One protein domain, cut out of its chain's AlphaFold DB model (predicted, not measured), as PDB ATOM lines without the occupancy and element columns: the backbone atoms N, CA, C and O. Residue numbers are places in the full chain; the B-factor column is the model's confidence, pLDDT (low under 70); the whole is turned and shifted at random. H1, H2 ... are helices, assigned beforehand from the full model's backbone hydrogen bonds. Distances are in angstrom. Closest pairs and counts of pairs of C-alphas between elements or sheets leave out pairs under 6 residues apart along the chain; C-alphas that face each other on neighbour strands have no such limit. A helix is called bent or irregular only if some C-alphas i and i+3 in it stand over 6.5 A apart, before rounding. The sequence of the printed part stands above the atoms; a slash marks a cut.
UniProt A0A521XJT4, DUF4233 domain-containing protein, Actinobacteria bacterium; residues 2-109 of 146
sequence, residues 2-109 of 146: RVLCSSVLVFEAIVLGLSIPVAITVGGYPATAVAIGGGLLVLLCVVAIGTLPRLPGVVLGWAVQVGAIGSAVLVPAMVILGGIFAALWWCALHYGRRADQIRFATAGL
ATOM      1  N   ARG A   2      34.392  19.398  17.213       72.88
ATOM      2  CA  ARG A   2      34.542  20.629  18.043       72.88
ATOM      3  C   ARG A   2      35.051  21.899  17.335       72.88
ATOM      4  O   ARG A   2      34.413  22.929  17.492       72.88
ATOM      5  N   VAL A   3      36.148  21.838  16.573       84.31
ATOM      6  CA  VAL A   3      36.781  23.034  15.966       84.31
ATOM      7  C   VAL A   3      35.838  23.782  15.016       84.31
ATOM      8  O   VAL A   3      35.707  24.995  15.130       84.31
ATOM      9  N   LEU A   4      35.128  23.068  14.131       86.69
ATOM     10  CA  LEU A   4      34.197  23.689  13.178       86.69
ATOM     11  C   LEU A   4      33.008  24.334  13.906       86.69
ATOM     12  O   LEU A   4      32.757  25.520  13.732       86.69
ATOM     13  N   CYS A   5      32.333  23.582  14.783       87.94
ATOM     14  CA  CYS A   5      31.194  24.085  15.563       87.94
ATOM     15  C   CYS A   5      31.575  25.279  16.456       87.94
ATOM     16  O   CYS A   5      30.814  26.234  16.564       87.94
ATOM     17  N   SER A   6      32.756  25.233  17.083       91.69
ATOM     18  CA  SER A   6      33.253  26.318  17.933       91.69
ATOM     19  C   SER A   6      33.589  27.567  17.123       91.69
ATOM     20  O   SER A   6      33.290  28.661  17.581       91.69
ATOM     21  N   SER A   7      34.191  27.422  15.937       93.38
ATOM     22  CA  SER A   7      34.513  28.560  15.064       93.38
ATOM     23  C   SER A   7      33.246  29.285  14.597       93.38
ATOM     24  O   SER A   7      33.162  30.504  14.722       93.38
ATOM     25  N   VAL A   8      32.226  28.530  14.160       93.62
ATOM     26  CA  VAL A   8      30.909  29.070  13.767       93.62
ATOM     27  C   VAL A   8      30.307  29.910  14.900       93.62
ATOM     28  O   VAL A   8      30.036  31.088  14.693       93.62
ATOM     29  N   LEU A   9      30.199  29.353  16.113       93.50
ATOM     30  CA  LEU A   9      29.628  30.062  17.267       93.50
ATOM     31  C   LEU A   9      30.457  31.270  17.735       93.50
ATOM     32  O   LEU A   9      29.880  32.225  18.247       93.50
ATOM     33  N   VAL A  10      31.787  31.253  17.586       96.25
ATOM     34  CA  VAL A  10      32.640  32.408  17.927       96.25
ATOM     35  C   VAL A  10      32.391  33.565  16.962       96.25
ATOM     36  O   VAL A  10      32.169  34.690  17.407       96.25
ATOM     37  N   PHE A  11      32.378  33.304  15.652       95.88
ATOM     38  CA  PHE A  11      32.059  34.333  14.660       95.88
ATOM     39  C   PHE A  11      30.622  34.848  14.811       95.88
ATOM     40  O   PHE A  11      30.389  36.052  14.727       95.88
ATOM     41  N   GLU A  12      29.672  33.960  15.100       95.31
ATOM     42  CA  GLU A  12      28.276  34.326  15.330       95.31
ATOM     43  C   GLU A  12      28.096  35.169  16.602       95.31
ATOM     44  O   GLU A  12      27.386  36.168  16.572       95.31
ATOM     45  N   ALA A  13      28.808  34.859  17.693       96.88
ATOM     46  CA  ALA A  13      28.827  35.690  18.900       96.88
ATOM     47  C   ALA A  13      29.340  37.115  18.624       96.88
ATOM     48  O   ALA A  13      28.786  38.078  19.153       96.88
ATOM     49  N   ILE A  14      30.362  37.266  17.772       97.19
ATOM     50  CA  ILE A  14      30.868  38.580  17.344       97.19
ATOM     51  C   ILE A  14      29.799  39.316  16.524       97.19
ATOM     52  O   ILE A  14      29.510  40.479  16.794       97.19
ATOM     53  N   VAL A  15      29.171  38.641  15.559       96.31
ATOM     54  CA  VAL A  15      28.119  39.215  14.703       96.31
ATOM     55  C   VAL A  15      26.887  39.642  15.507       96.31
ATOM     56  O   VAL A  15      26.376  40.741  15.296       96.31
ATOM     57  N   LEU A  16      26.447  38.829  16.469       96.50
ATOM     58  CA  LEU A  16      25.358  39.160  17.392       96.50
ATOM     59  C   LEU A  16      25.747  40.302  18.344       96.50
ATOM     60  O   LEU A  16      24.948  41.201  18.580       96.50
ATOM     61  N   GLY A  17      26.989  40.333  18.831       95.69
ATOM     62  CA  GLY A  17      27.506  41.455  19.618       95.69
ATOM     63  C   GLY A  17      27.512  42.775  18.839       95.69
ATOM     64  O   GLY A  17      27.160  43.815  19.389       95.69
ATOM     65  N   LEU A  18      27.847  42.731  17.545       96.62
ATOM     66  CA  LEU A  18      27.801  43.882  16.637       96.62
ATOM     67  C   LEU A  18      26.374  44.253  16.194       96.62
ATOM     68  O   LEU A  18      26.138  45.407  15.839       96.62
ATOM     69  N   SER A  19      25.406  43.332  16.246       95.69
ATOM     70  CA  SER A  19      24.007  43.642  15.922       95.69
ATOM     71  C   SER A  19      23.334  44.509  16.994       95.69
ATOM     72  O   SER A  19      22.484  45.331  16.653       95.69
ATOM     73  N   ILE A  20      23.761  44.403  18.261       96.44
ATOM     74  CA  ILE A  20      23.256  45.204  19.391       96.44
ATOM     75  C   ILE A  20      23.387  46.717  19.131       96.44
ATOM     76  O   ILE A  20      22.354  47.390  19.121       96.44
ATOM     77  N   PRO A  21      24.586  47.295  18.894       96.00
ATOM     78  CA  PRO A  21      24.698  48.720  18.613       96.00
ATOM     79  C   PRO A  21      23.967  49.107  17.326       96.00
ATOM     80  O   PRO A  21      23.344  50.158  17.316       96.00
ATOM     81  N   VAL A  22      23.953  48.264  16.284       96.31
ATOM     82  CA  VAL A  22      23.215  48.544  15.036       96.31
ATOM     83  C   VAL A  22      21.707  48.674  15.287       96.31
ATOM     84  O   VAL A  22      21.091  49.638  14.837       96.31
ATOM     85  N   ALA A  23      21.102  47.762  16.050       95.44
ATOM     86  CA  ALA A  23      19.687  47.846  16.414       95.44
ATOM     87  C   ALA A  23      19.363  49.105  17.243       95.44
ATOM     88  O   ALA A  23      18.298  49.694  17.071       95.44
ATOM     89  N   ILE A  24      20.280  49.551  18.105       96.56
ATOM     90  CA  ILE A  24      20.083  50.747  18.935       96.56
ATOM     91  C   ILE A  24      20.267  52.032  18.114       96.56
ATOM     92  O   ILE A  24      19.393  52.895  18.127       96.56
ATOM     93  N   THR A  25      21.383  52.177  17.395       95.50
ATOM     94  CA  THR A  25      21.767  53.442  16.740       95.50
ATOM     95  C   THR A  25      21.163  53.625  15.352       95.50
ATOM     96  O   THR A  25      20.908  54.760  14.962       95.50
ATOM     97  N   VAL A  26      20.920  52.536  14.615       94.19
ATOM     98  CA  VAL A  26      20.319  52.565  13.270       94.19
ATOM     99  C   VAL A  26      18.836  52.200  13.329       94.19
ATOM    100  O   VAL A  26      18.023  52.829  12.659       94.19
ATOM    101  N   GLY A  27      18.473  51.200  14.140       90.50
ATOM    102  CA  GLY A  27      17.083  50.753  14.294       90.50
ATOM    103  C   GLY A  27      16.229  51.597  15.249       90.50
ATOM    104  O   GLY A  27      15.007  51.488  15.215       90.50
ATOM    105  N   GLY A  28      16.840  52.426  16.106       92.81
ATOM    106  CA  GLY A  28      16.125  53.250  17.089       92.81
ATOM    107  C   GLY A  28      15.437  52.457  18.211       92.81
ATOM    108  O   GLY A  28      14.589  53.000  18.921       92.81
ATOM    109  N   TYR A  29      15.771  51.174  18.379       95.38
ATOM    110  CA  TYR A  29      15.154  50.307  19.384       95.38
ATOM    111  C   TYR A  29      15.640  50.636  20.812       95.38
ATOM    112  O   TYR A  29      16.790  51.045  21.004       95.38
ATOM    113  N   PRO A  30      14.804  50.425  21.852       95.44
ATOM    114  CA  PRO A  30      15.135  50.791  23.230       95.44
ATOM    115  C   PRO A  30      16.366  50.040  23.755       95.44
ATOM    116  O   PRO A  30      16.348  48.817  23.924       95.44
ATOM    117  N   ALA A  31      17.419  50.802  24.071       94.56
ATOM    118  CA  ALA A  31      18.758  50.294  24.371       94.56
ATOM    119  C   ALA A  31      18.786  49.165  25.412       94.56
ATOM    120  O   ALA A  31      19.405  48.132  25.172       94.56
ATOM    121  N   THR A  32      18.075  49.317  26.532       95.38
ATOM    122  CA  THR A  32      18.041  48.319  27.612       95.38
ATOM    123  C   THR A  32      17.482  46.972  27.147       95.38
ATOM    124  O   THR A  32      18.043  45.930  27.473       95.38
ATOM    125  N   ALA A  33      16.403  46.971  26.356       93.31
ATOM    126  CA  ALA A  33      15.774  45.738  25.886       93.31
ATOM    127  C   ALA A  33      16.659  45.010  24.863       93.31
ATOM    128  O   ALA A  33      16.838  43.795  24.953       93.31
ATOM    129  N   VAL A  34      17.264  45.758  23.933       95.06
ATOM    130  CA  VAL A  34      18.184  45.209  22.924       95.06
ATOM    131  C   VAL A  34      19.469  44.688  23.567       95.06
ATOM    132  O   VAL A  34      19.912  43.592  23.233       95.06
ATOM    133  N   ALA A  35      20.051  45.428  24.516       94.81
ATOM    134  CA  ALA A  35      21.266  45.020  25.216       94.81
ATOM    135  C   ALA A  35      21.052  43.743  26.046       94.81
ATOM    136  O   ALA A  35      21.901  42.855  26.012       94.81
ATOM    137  N   ILE A  36      19.911  43.610  26.736       96.56
ATOM    138  CA  ILE A  36      19.567  42.381  27.465       96.56
ATOM    139  C   ILE A  36      19.317  41.228  26.484       96.56
ATOM    140  O   ILE A  36      19.937  40.176  26.619       96.56
ATOM    141  N   GLY A  37      18.459  41.412  25.476       94.50
ATOM    142  CA  GLY A  37      18.110  40.351  24.524       94.50
ATOM    143  C   GLY A  37      19.313  39.847  23.719       94.50
ATOM    144  O   GLY A  37      19.603  38.651  23.712       94.50
ATOM    145  N   GLY A  38      20.057  40.759  23.092       94.19
ATOM    146  CA  GLY A  38      21.269  40.425  22.343       94.19
ATOM    147  C   GLY A  38      22.399  39.918  23.243       94.19
ATOM    148  O   GLY A  38      23.078  38.958  22.886       94.19
ATOM    149  N   GLY A  39      22.568  40.492  24.438       95.06
ATOM    150  CA  GLY A  39      23.558  40.036  25.416       95.06
ATOM    151  C   GLY A  39      23.307  38.602  25.893       95.06
ATOM    152  O   GLY A  39      24.251  37.818  25.997       95.06
ATOM    153  N   LEU A  40      22.041  38.220  26.102       97.06
ATOM    154  CA  LEU A  40      21.656  36.840  26.410       97.06
ATOM    155  C   LEU A  40      21.947  35.883  25.244       97.06
ATOM    156  O   LEU A  40      22.428  34.778  25.489       97.06
ATOM    157  N   LEU A  41      21.727  36.299  23.991       95.50
ATOM    158  CA  LEU A  41      22.105  35.518  22.805       95.50
ATOM    159  C   LEU A  41      23.627  35.302  22.714       95.50
ATOM    160  O   LEU A  41      24.077  34.175  22.513       95.50
ATOM    161  N   VAL A  42      24.426  36.353  22.917       96.75
ATOM    162  CA  VAL A  42      25.899  36.263  22.922       96.75
ATOM    163  C   VAL A  42      26.391  35.357  24.058       96.75
ATOM    164  O   VAL A  42      27.258  34.509  23.842       96.75
ATOM    165  N   LEU A  43      25.802  35.468  25.254       96.19
ATOM    166  CA  LEU A  43      26.086  34.566  26.374       96.19
ATOM    167  C   LEU A  43      25.742  33.108  26.024       96.19
ATOM    168  O   LEU A  43      26.520  32.203  26.333       96.19
ATOM    169  N   LEU A  44      24.623  32.874  25.333       95.25
ATOM    170  CA  LEU A  44      24.209  31.548  24.876       95.25
ATOM    171  C   LEU A  44      25.240  30.923  23.924       95.25
ATOM    172  O   LEU A  44      25.557  29.742  24.077       95.25
ATOM    173  N   CYS A  45      25.839  31.709  23.017       93.94
ATOM    174  CA  CYS A  45      26.960  31.259  22.183       93.94
ATOM    175  C   CYS A  45      28.158  30.802  23.029       93.94
ATOM    176  O   CYS A  45      28.695  29.719  22.797       93.94
ATOM    177  N   VAL A  46      28.563  31.589  24.033       95.00
ATOM    178  CA  VAL A  46      29.701  31.260  24.914       95.00
ATOM    179  C   VAL A  46      29.446  29.963  25.695       95.00
ATOM    180  O   VAL A  46      30.316  29.090  25.754       95.00
ATOM    181  N   VAL A  47      28.235  29.777  26.229       94.56
ATOM    182  CA  VAL A  47      27.846  28.539  26.928       94.56
ATOM    183  C   VAL A  47      27.779  27.344  25.962       94.56
ATOM    184  O   VAL A  47      28.227  26.243  26.306       94.56
ATOM    185  N   ALA A  48      27.296  27.534  24.729       91.69
ATOM    186  CA  ALA A  48      27.300  26.500  23.691       91.69
ATOM    187  C   ALA A  48      28.734  26.058  23.324       91.69
ATOM    188  O   ALA A  48      29.016  24.858  23.267       91.69
ATOM    189  N   ILE A  49      29.666  27.008  23.166       93.00
ATOM    190  CA  ILE A  49      31.096  26.744  22.919       93.00
ATOM    191  C   ILE A  49      31.695  25.877  24.037       93.00
ATOM    192  O   ILE A  49      32.312  24.846  23.752       93.00
ATOM    193  N   GLY A  50      31.466  26.236  25.305       90.44
ATOM    194  CA  GLY A  50      31.979  25.483  26.458       90.44
ATOM    195  C   GLY A  50      31.402  24.066  26.601       90.44
ATOM    196  O   GLY A  50      32.078  23.163  27.100       90.44
ATOM    197  N   THR A  51      30.171  23.837  26.135       88.44
ATOM    198  CA  THR A  51      29.458  22.552  26.285       88.44
ATOM    199  C   THR A  51      29.618  21.593  25.093       88.44
ATOM    200  O   THR A  51      29.381  20.388  25.236       88.44
ATOM    201  N   LEU A  52      30.090  22.066  23.935       87.12
ATOM    202  CA  LEU A  52      30.402  21.235  22.764       87.12
ATOM    203  C   LEU A  52      31.496  20.179  23.060       87.12
ATOM    204  O   LEU A  52      32.491  20.476  23.725       87.12
ATOM    205  N   PRO A  53      31.394  18.941  22.527       81.25
ATOM    206  CA  PRO A  53      30.446  18.481  21.515       81.25
ATOM    207  C   PRO A  53      29.243  17.739  22.123       81.25
ATOM    208  O   PRO A  53      28.603  16.953  21.429       81.25
ATOM    209  N   ARG A  54      28.969  17.905  23.427       84.06
ATOM    210  CA  ARG A  54      27.893  17.168  24.104       84.06
ATOM    211  C   ARG A  54      26.527  17.603  23.565       84.06
ATOM    212  O   ARG A  54      26.366  18.739  23.122       84.06
ATOM    213  N   LEU A  55      25.538  16.716  23.676       84.94
ATOM    214  CA  LEU A  55      24.151  16.960  23.265       84.94
ATOM    215  C   LEU A  55      23.589  18.338  23.698       84.94
ATOM    216  O   LEU A  55      23.067  19.026  22.822       84.94
ATOM    217  N   PRO A  56      23.748  18.811  24.958       86.62
ATOM    218  CA  PRO A  56      23.328  20.164  25.344       86.62
ATOM    219  C   PRO A  56      23.961  21.275  24.496       86.62
ATOM    220  O   PRO A  56      23.245  22.167  24.067       86.62
ATOM    221  N   GLY A  57      25.257  21.207  24.169       87.69
ATOM    222  CA  GLY A  57      25.908  22.221  23.324       87.69
ATOM    223  C   GLY A  57      25.377  22.247  21.887       87.69
ATOM    224  O   GLY A  57      25.329  23.305  21.263       87.69
ATOM    225  N   VAL A  58      24.910  21.103  21.372       90.62
ATOM    226  CA  VAL A  58      24.239  21.033  20.064       90.62
ATOM    227  C   VAL A  58      22.850  21.678  20.119       90.62
ATOM    228  O   VAL A  58      22.493  22.415  19.205       90.62
ATOM    229  N   VAL A  59      22.082  21.440  21.187       92.94
ATOM    230  CA  VAL A  59      20.761  22.067  21.396       92.94
ATOM    231  C   VAL A  59      20.895  23.580  21.600       92.94
ATOM    232  O   VAL A  59      20.165  24.344  20.974       92.94
ATOM    233  N   LEU A  60      21.868  24.026  22.402       93.12
ATOM    234  CA  LEU A  60      22.146  25.447  22.618       93.12
ATOM    235  C   LEU A  60      22.547  26.157  21.320       93.12
ATOM    236  O   LEU A  60      22.045  27.243  21.055       93.12
ATOM    237  N   GLY A  61      23.376  25.537  20.474       92.69
ATOM    238  CA  GLY A  61      23.716  26.115  19.172       92.69
ATOM    239  C   GLY A  61      22.513  26.242  18.229       92.69
ATOM    240  O   GLY A  61      22.414  27.222  17.503       92.69
ATOM    241  N   TRP A  62      21.538  25.328  18.284       95.69
ATOM    242  CA  TRP A  62      20.267  25.508  17.566       95.69
ATOM    243  C   TRP A  62      19.408  26.644  18.130       95.69
ATOM    244  O   TRP A  62      18.812  27.388  17.354       95.69
ATOM    245  N   ALA A  63      19.368  26.810  19.453       95.56
ATOM    246  CA  ALA A  63      18.692  27.943  20.079       95.56
ATOM    247  C   ALA A  63      19.347  29.284  19.690       95.56
ATOM    248  O   ALA A  63      18.634  30.247  19.417       95.56
ATOM    249  N   VAL A  64      20.682  29.320  19.568       95.44
ATOM    250  CA  VAL A  64      21.426  30.454  18.993       95.44
ATOM    251  C   VAL A  64      20.974  30.737  17.558       95.44
ATOM    252  O   VAL A  64      20.583  31.869  17.297       95.44
ATOM    253  N   GLN A  65      20.916  29.740  16.662       96.12
ATOM    254  CA  GLN A  65      20.484  29.960  15.267       96.12
ATOM    255  C   GLN A  65      19.064  30.535  15.162       96.12
ATOM    256  O   GLN A  65      18.816  31.466  14.395       96.12
ATOM    257  N   VAL A  66      18.119  30.011  15.953       95.94
ATOM    258  CA  VAL A  66      16.745  30.543  15.999       95.94
ATOM    259  C   VAL A  66      16.739  31.978  16.533       95.94
ATOM    260  O   VAL A  66      16.045  32.830  15.981       95.94
ATOM    261  N   GLY A  67      17.549  32.274  17.553       94.56
ATOM    262  CA  GLY A  67      17.740  33.630  18.067       94.56
ATOM    263  C   GLY A  67      18.345  34.585  17.031       94.56
ATOM    264  O   GLY A  67      17.851  35.699  16.871       94.56
ATOM    265  N   ALA A  68      19.369  34.155  16.293       94.31
ATOM    266  CA  ALA A  68      20.032  34.948  15.263       94.31
ATOM    267  C   ALA A  68      19.077  35.290  14.112       94.31
ATOM    268  O   ALA A  68      18.962  36.459  13.741       94.31
ATOM    269  N   ILE A  69      18.313  34.311  13.617       94.44
ATOM    270  CA  ILE A  69      17.270  34.539  12.606       94.44
ATOM    271  C   ILE A  69      16.151  35.432  13.174       94.44
ATOM    272  O   ILE A  69      15.709  36.358  12.498       94.44
ATOM    273  N   GLY A  70      15.736  35.233  14.429       94.31
ATOM    274  CA  GLY A  70      14.760  36.098  15.105       94.31
ATOM    275  C   GLY A  70      15.230  37.552  15.257       94.31
ATOM    276  O   GLY A  70      14.439  38.481  15.096       94.31
ATOM    277  N   SER A  71      16.532  37.773  15.475       92.62
ATOM    278  CA  SER A  71      17.131  39.115  15.550       92.62
ATOM    279  C   SER A  71      17.020  39.901  14.236       92.62
ATOM    280  O   SER A  71      17.108  41.130  14.244       92.62
ATOM    281  N   ALA A  72      16.741  39.224  13.117       93.38
ATOM    282  CA  ALA A  72      16.556  39.862  11.822       93.38
ATOM    283  C   ALA A  72      15.312  40.761  11.730       93.38
ATOM    284  O   ALA A  72      15.251  41.617  10.851       93.38
ATOM    285  N   VAL A  73      14.362  40.639  12.665       93.12
ATOM    286  CA  VAL A  73      13.259  41.603  12.818       93.12
ATOM    287  C   VAL A  73      13.782  42.982  13.253       93.12
ATOM    288  O   VAL A  73      13.249  44.005  12.830       93.12
ATOM    289  N   LEU A  74      14.848  43.024  14.062       92.12
ATOM    290  CA  LEU A  74      15.480  44.267  14.516       92.12
ATOM    291  C   LEU A  74      16.554  44.748  13.530       92.12
ATOM    292  O   LEU A  74      16.697  45.948  13.308       92.12
ATOM    293  N   VAL A  75      17.316  43.820  12.942       93.31
ATOM    294  CA  VAL A  75      18.417  44.113  12.010       93.31
ATOM    295  C   VAL A  75      18.261  43.255  10.748       93.31
ATOM    296  O   VAL A  75      18.810  42.156  10.703       93.31
ATOM    297  N   PRO A  76      17.567  43.727   9.691       93.00
ATOM    298  CA  PRO A  76      17.233  42.913   8.511       93.00
ATOM    299  C   PRO A  76      18.418  42.220   7.816       93.00
ATOM    300  O   PRO A  76      18.261  41.138   7.252       93.00
ATOM    301  N   ALA A  77      19.633  42.772   7.913       91.88
ATOM    302  CA  ALA A  77      20.853  42.123   7.421       91.88
ATOM    303  C   ALA A  77      21.132  40.745   8.073       91.88
ATOM    304  O   ALA A  77      21.783  39.892   7.465       91.88
ATOM    305  N   MET A  78      20.603  40.490   9.276       93.56
ATOM    306  CA  MET A  78      20.735  39.207   9.977       93.56
ATOM    307  C   MET A  78      19.934  38.071   9.329       93.56
ATOM    308  O   MET A  78      20.232  36.920   9.630       93.56
ATOM    309  N   VAL A  79      19.008  38.332   8.389       93.81
ATOM    310  CA  VAL A  79      18.421  37.248   7.569       93.81
ATOM    311  C   VAL A  79      19.530  36.530   6.796       93.81
ATOM    312  O   VAL A  79      19.605  35.304   6.800       93.81
ATOM    313  N   ILE A  80      20.421  37.300   6.162       95.06
ATOM    314  CA  ILE A  80      21.512  36.759   5.346       95.06
ATOM    315  C   ILE A  80      22.607  36.190   6.248       95.06
ATOM    316  O   ILE A  80      23.012  35.045   6.061       95.06
ATOM    317  N   LEU A  81      23.065  36.953   7.248       94.31
ATOM    318  CA  LEU A  81      24.146  36.503   8.130       94.31
ATOM    319  C   LEU A  81      23.716  35.282   8.957       94.31
ATOM    320  O   LEU A  81      24.385  34.254   8.894       94.31
ATOM    321  N   GLY A  82      22.577  35.347   9.653       93.62
ATOM    322  CA  GLY A  82      22.023  34.222  10.413       93.62
ATOM    323  C   GLY A  82      21.703  33.012   9.532       93.62
ATOM    324  O   GLY A  82      21.993  31.886   9.918       93.62
ATOM    325  N   GLY A  83      21.209  33.217   8.304       95.88
ATOM    326  CA  GLY A  83      21.026  32.132   7.334       95.88
ATOM    327  C   GLY A  83      22.336  31.427   6.954       95.88
ATOM    328  O   GLY A  83      22.383  30.196   6.898       95.88
ATOM    329  N   ILE A  84      23.420  32.185   6.750       96.62
ATOM    330  CA  ILE A  84      24.758  31.635   6.480       96.62
ATOM    331  C   ILE A  84      25.303  30.894   7.710       96.62
ATOM    332  O   ILE A  84      25.797  29.774   7.562       96.62
ATOM    333  N   PHE A  85      25.183  31.456   8.917       95.44
ATOM    334  CA  PHE A  85      25.600  30.776  10.150       95.44
ATOM    335  C   PHE A  85      24.807  29.487  10.391       95.44
ATOM    336  O   PHE A  85      25.420  28.453  10.654       95.44
ATOM    337  N   ALA A  86      23.492  29.480  10.158       95.69
ATOM    338  CA  ALA A  86      22.652  28.290  10.277       95.69
ATOM    339  C   ALA A  86      23.042  27.200   9.269       95.69
ATOM    340  O   ALA A  86      23.128  26.021   9.627       95.69
ATOM    341  N   ALA A  87      23.350  27.580   8.025       95.69
ATOM    342  CA  ALA A  87      23.851  26.658   7.010       95.69
ATOM    343  C   ALA A  87      25.233  26.086   7.384       95.69
ATOM    344  O   ALA A  87      25.453  24.876   7.287       95.69
ATOM    345  N   LEU A  88      26.159  26.923   7.868       94.25
ATOM    346  CA  LEU A  88      27.480  26.492   8.335       94.25
ATOM    347  C   LEU A  88      27.388  25.593   9.577       94.25
ATOM    348  O   LEU A  88      28.099  24.592   9.658       94.25
ATOM    349  N   TRP A  89      26.483  25.896  10.510       94.31
ATOM    350  CA  TRP A  89      26.184  25.089  11.690       94.31
ATOM    351  C   TRP A  89      25.640  23.710  11.305       94.31
ATOM    352  O   TRP A  89      26.166  22.687  11.755       94.31
ATOM    353  N   TRP A  90      24.652  23.661  10.403       94.25
ATOM    354  CA  TRP A  90      24.122  22.415   9.846       94.25
ATOM    355  C   TRP A  90      25.222  21.573   9.191       94.25
ATOM    356  O   TRP A  90      25.384  20.396   9.522       94.25
ATOM    357  N   CYS A  91      26.026  22.184   8.317       92.81
ATOM    358  CA  CYS A  91      27.163  21.534   7.671       92.81
ATOM    359  C   CYS A  91      28.182  21.008   8.694       92.81
ATOM    360  O   CYS A  91      28.599  19.852   8.601       92.81
ATOM    361  N   ALA A  92      28.543  21.795   9.711       89.50
ATOM    362  CA  ALA A  92      29.474  21.384  10.761       89.50
ATOM    363  C   ALA A  92      28.958  20.174  11.564       89.50
ATOM    364  O   ALA A  92      29.739  19.270  11.878       89.50
ATOM    365  N   LEU A  93      27.651  20.106  11.846       89.94
ATOM    366  CA  LEU A  93      27.020  18.941  12.479       89.94
ATOM    367  C   LEU A  93      26.967  17.724  11.541       89.94
ATOM    368  O   LEU A  93      27.263  16.607  11.972       89.94
ATOM    369  N   HIS A  94      26.612  17.917  10.269       88.44
ATOM    370  CA  HIS A  94      26.494  16.837   9.285       88.44
ATOM    371  C   HIS A  94      27.856  16.193   8.981       88.44
ATOM    372  O   HIS A  94      28.050  14.994   9.205       88.44
ATOM    373  N   TYR A  95      28.836  16.994   8.550       85.81
ATOM    374  CA  TYR A  95      30.193  16.519   8.280       85.81
ATOM    375  C   TYR A  95      30.913  16.082   9.558       85.81
ATOM    376  O   TYR A  95      31.690  15.131   9.520       85.81
ATOM    377  N   GLY A  96      30.607  16.700  10.705       83.31
ATOM    378  CA  GLY A  96      31.100  16.262  12.009       83.31
ATOM    379  C   GLY A  96      30.732  14.809  12.314       83.31
ATOM    380  O   GLY A  96      31.619  14.012  12.616       83.31
ATOM    381  N   ARG A  97      29.449  14.447  12.173       80.50
ATOM    382  CA  ARG A  97      28.958  13.070  12.375       80.50
ATOM    383  C   ARG A  97      29.585  12.085  11.391       80.50
ATOM    384  O   ARG A  97      30.024  11.018  11.810       80.50
ATOM    385  N   ARG A  98      29.680  12.450  10.107       79.25
ATOM    386  CA  ARG A  98      30.267  11.583   9.070       79.25
ATOM    387  C   ARG A  98      31.772  11.356   9.277       79.25
ATOM    388  O   ARG A  98      32.243  10.236   9.112       79.25
ATOM    389  N   ALA A  99      32.517  12.380   9.697       76.31
ATOM    390  CA  ALA A  99      33.938  12.255  10.020       76.31
ATOM    391  C   ALA A  99      34.183  11.372  11.255       76.31
ATOM    392  O   ALA A  99      35.116  10.569  11.261       76.31
ATOM    393  N   ASP A 100      33.345  11.488  12.288       76.56
ATOM    394  CA  ASP A 100      33.493  10.675  13.497       76.56
ATOM    395  C   ASP A 100      33.099   9.200  13.247       76.56
ATOM    396  O   ASP A 100      33.796   8.312  13.730       76.56
ATOM    397  N   GLN A 101      32.108   8.908  12.388       78.12
ATOM    398  CA  GLN A 101      31.812   7.535  11.928       78.12
ATOM    399  C   GLN A 101      33.022   6.844  11.273       78.12
ATOM    400  O   GLN A 101      33.325   5.698  11.603       78.12
ATOM    401  N   ILE A 102      33.744   7.543  10.387       79.06
ATOM    402  CA  ILE A 102      34.949   7.006   9.730       79.06
ATOM    403  C   ILE A 102      36.035   6.696  10.771       79.06
ATOM    404  O   ILE A 102      36.655   5.638  10.724       79.06
ATOM    405  N   ARG A 103      36.229   7.580  11.757       75.81
ATOM    406  CA  ARG A 103      37.225   7.398  12.828       75.81
ATOM    407  C   ARG A 103      36.942   6.170  13.692       75.81
ATOM    408  O   ARG A 103      37.877   5.437  14.002       75.81
ATOM    409  N   PHE A 104      35.680   5.921  14.046       76.25
ATOM    410  CA  PHE A 104      35.302   4.714  14.789       76.25
ATOM    411  C   PHE A 104      35.521   3.433  13.969       76.25
ATOM    412  O   PHE A 104      36.018   2.450  14.517       76.25
ATOM    413  N   ALA A 105      35.234   3.451  12.662       78.19
ATOM    414  CA  ALA A 105      35.500   2.314  11.778       78.19
ATOM    415  C   ALA A 105      37.004   1.987  11.687       78.19
ATOM    416  O   ALA A 105      37.396   0.834  11.868       78.19
ATOM    417  N   THR A 106      37.863   2.995  11.494       77.06
ATOM    418  CA  THR A 106      39.325   2.805  11.474       77.06
ATOM    419  C   THR A 106      39.860   2.301  12.819       77.06
ATOM    420  O   THR A 106      40.693   1.397  12.839       77.06
ATOM    421  N   ALA A 107      39.359   2.829  13.944       80.06
ATOM    422  CA  ALA A 107      39.775   2.398  15.281       80.06
ATOM    423  C   ALA A 107      39.442   0.917  15.557       80.06
ATOM    424  O   ALA A 107      40.273   0.187  16.104       80.06
ATOM    425  N   GLY A 108      38.259   0.456  15.128       77.06
ATOM    426  CA  GLY A 108      37.860  -0.951  15.226       77.06
ATOM    427  C   GLY A 108      38.794  -1.882  14.449       77.06
ATOM    428  O   GLY A 108      39.248  -2.883  14.996       77.06
ATOM    429  N   LEU A 109      39.166  -1.503  13.221       80.38
ATOM    430  CA  LEU A 109      40.120  -2.263  12.405       80.38
ATOM    431  C   LEU A 109      41.492  -2.373  13.084       80.38
ATOM    432  O   LEU A 109      42.022  -3.478  13.187       80.38
TER     433      LEU A 109
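What this domain is: This is residues 2 to 109 of the 146 residues of the protein "DUF4233 domain-containing protein" of Actinobacteria bacterium (UniProt A0A521XJT4). Four helices stand side by side in an up-and-down bundle, each running against the one before, and the far part of the longest one, residues 97 to 109 of H4, sticks out beyond the bundle as a straight arm. Around the bundle H1, H2, H3 and H4 touch in a ring, H4 closing it onto H1. The printed part has 108 residues with four named helices, H1 to H4 in chain order, and no named strand; the class is all helix. It is only just loose, close to compact, with a radius of gyration of the C-alphas of 15.7 A, and spans 61 by 23 by 16 A, the arm adding to the length.

Where its parts are: H1, residues 2 to 25, begins at C-alpha 2 (34.542, 20.629, 18.043) and is 35.2 A long; it is neither bent nor irregular, but only just: C-alphas 18 and 21 are 6.1 A apart. H2, residues 31 to 51, follows with 29.8 A. H3 holds residues 55 to 71. H4, residues 78 to 109, is 45.8 A long and ends at C-alpha 109 (40.120, -2.263, 12.405).

How they stand to each other: H1 and H2 form a helical hairpin and touch, closest at the C-alphas of Ala 13 and Val 42, 5.0 A, at a shallow tilt of 5 degrees. H2 and H3 form the next hairpin, closest at Ala 48 and Gly 57, C-alphas 4.5 A apart. H3 and H4 form the third, Ile 69 and Gly 82 being closest with C-alphas 5.2 A apart; H4 touches H3 with residues 78 to 89 alone. H1, with residues 4 to 12 alone, touches residues 82 to 93 of H4, closest at the C-alphas of Cys 5 and Ala 92, 5.8 A. H1 and H3 are close but not clearly touching, and H2 and H4 are apart. Every O i to N i+4 pair is within hydrogen-bond range in H2, H3 and H4, and 18 of 20 in H1.

The domain as a whole: The C-alphas of Gly 28 and Leu 109 are the two farthest apart, 60.7 A. Without residues 97 to 109, which stand free, the body spans 40 by 22 by 16 A. The printed part has no cut and no long link. No printed residue is under 70 in pLDDT.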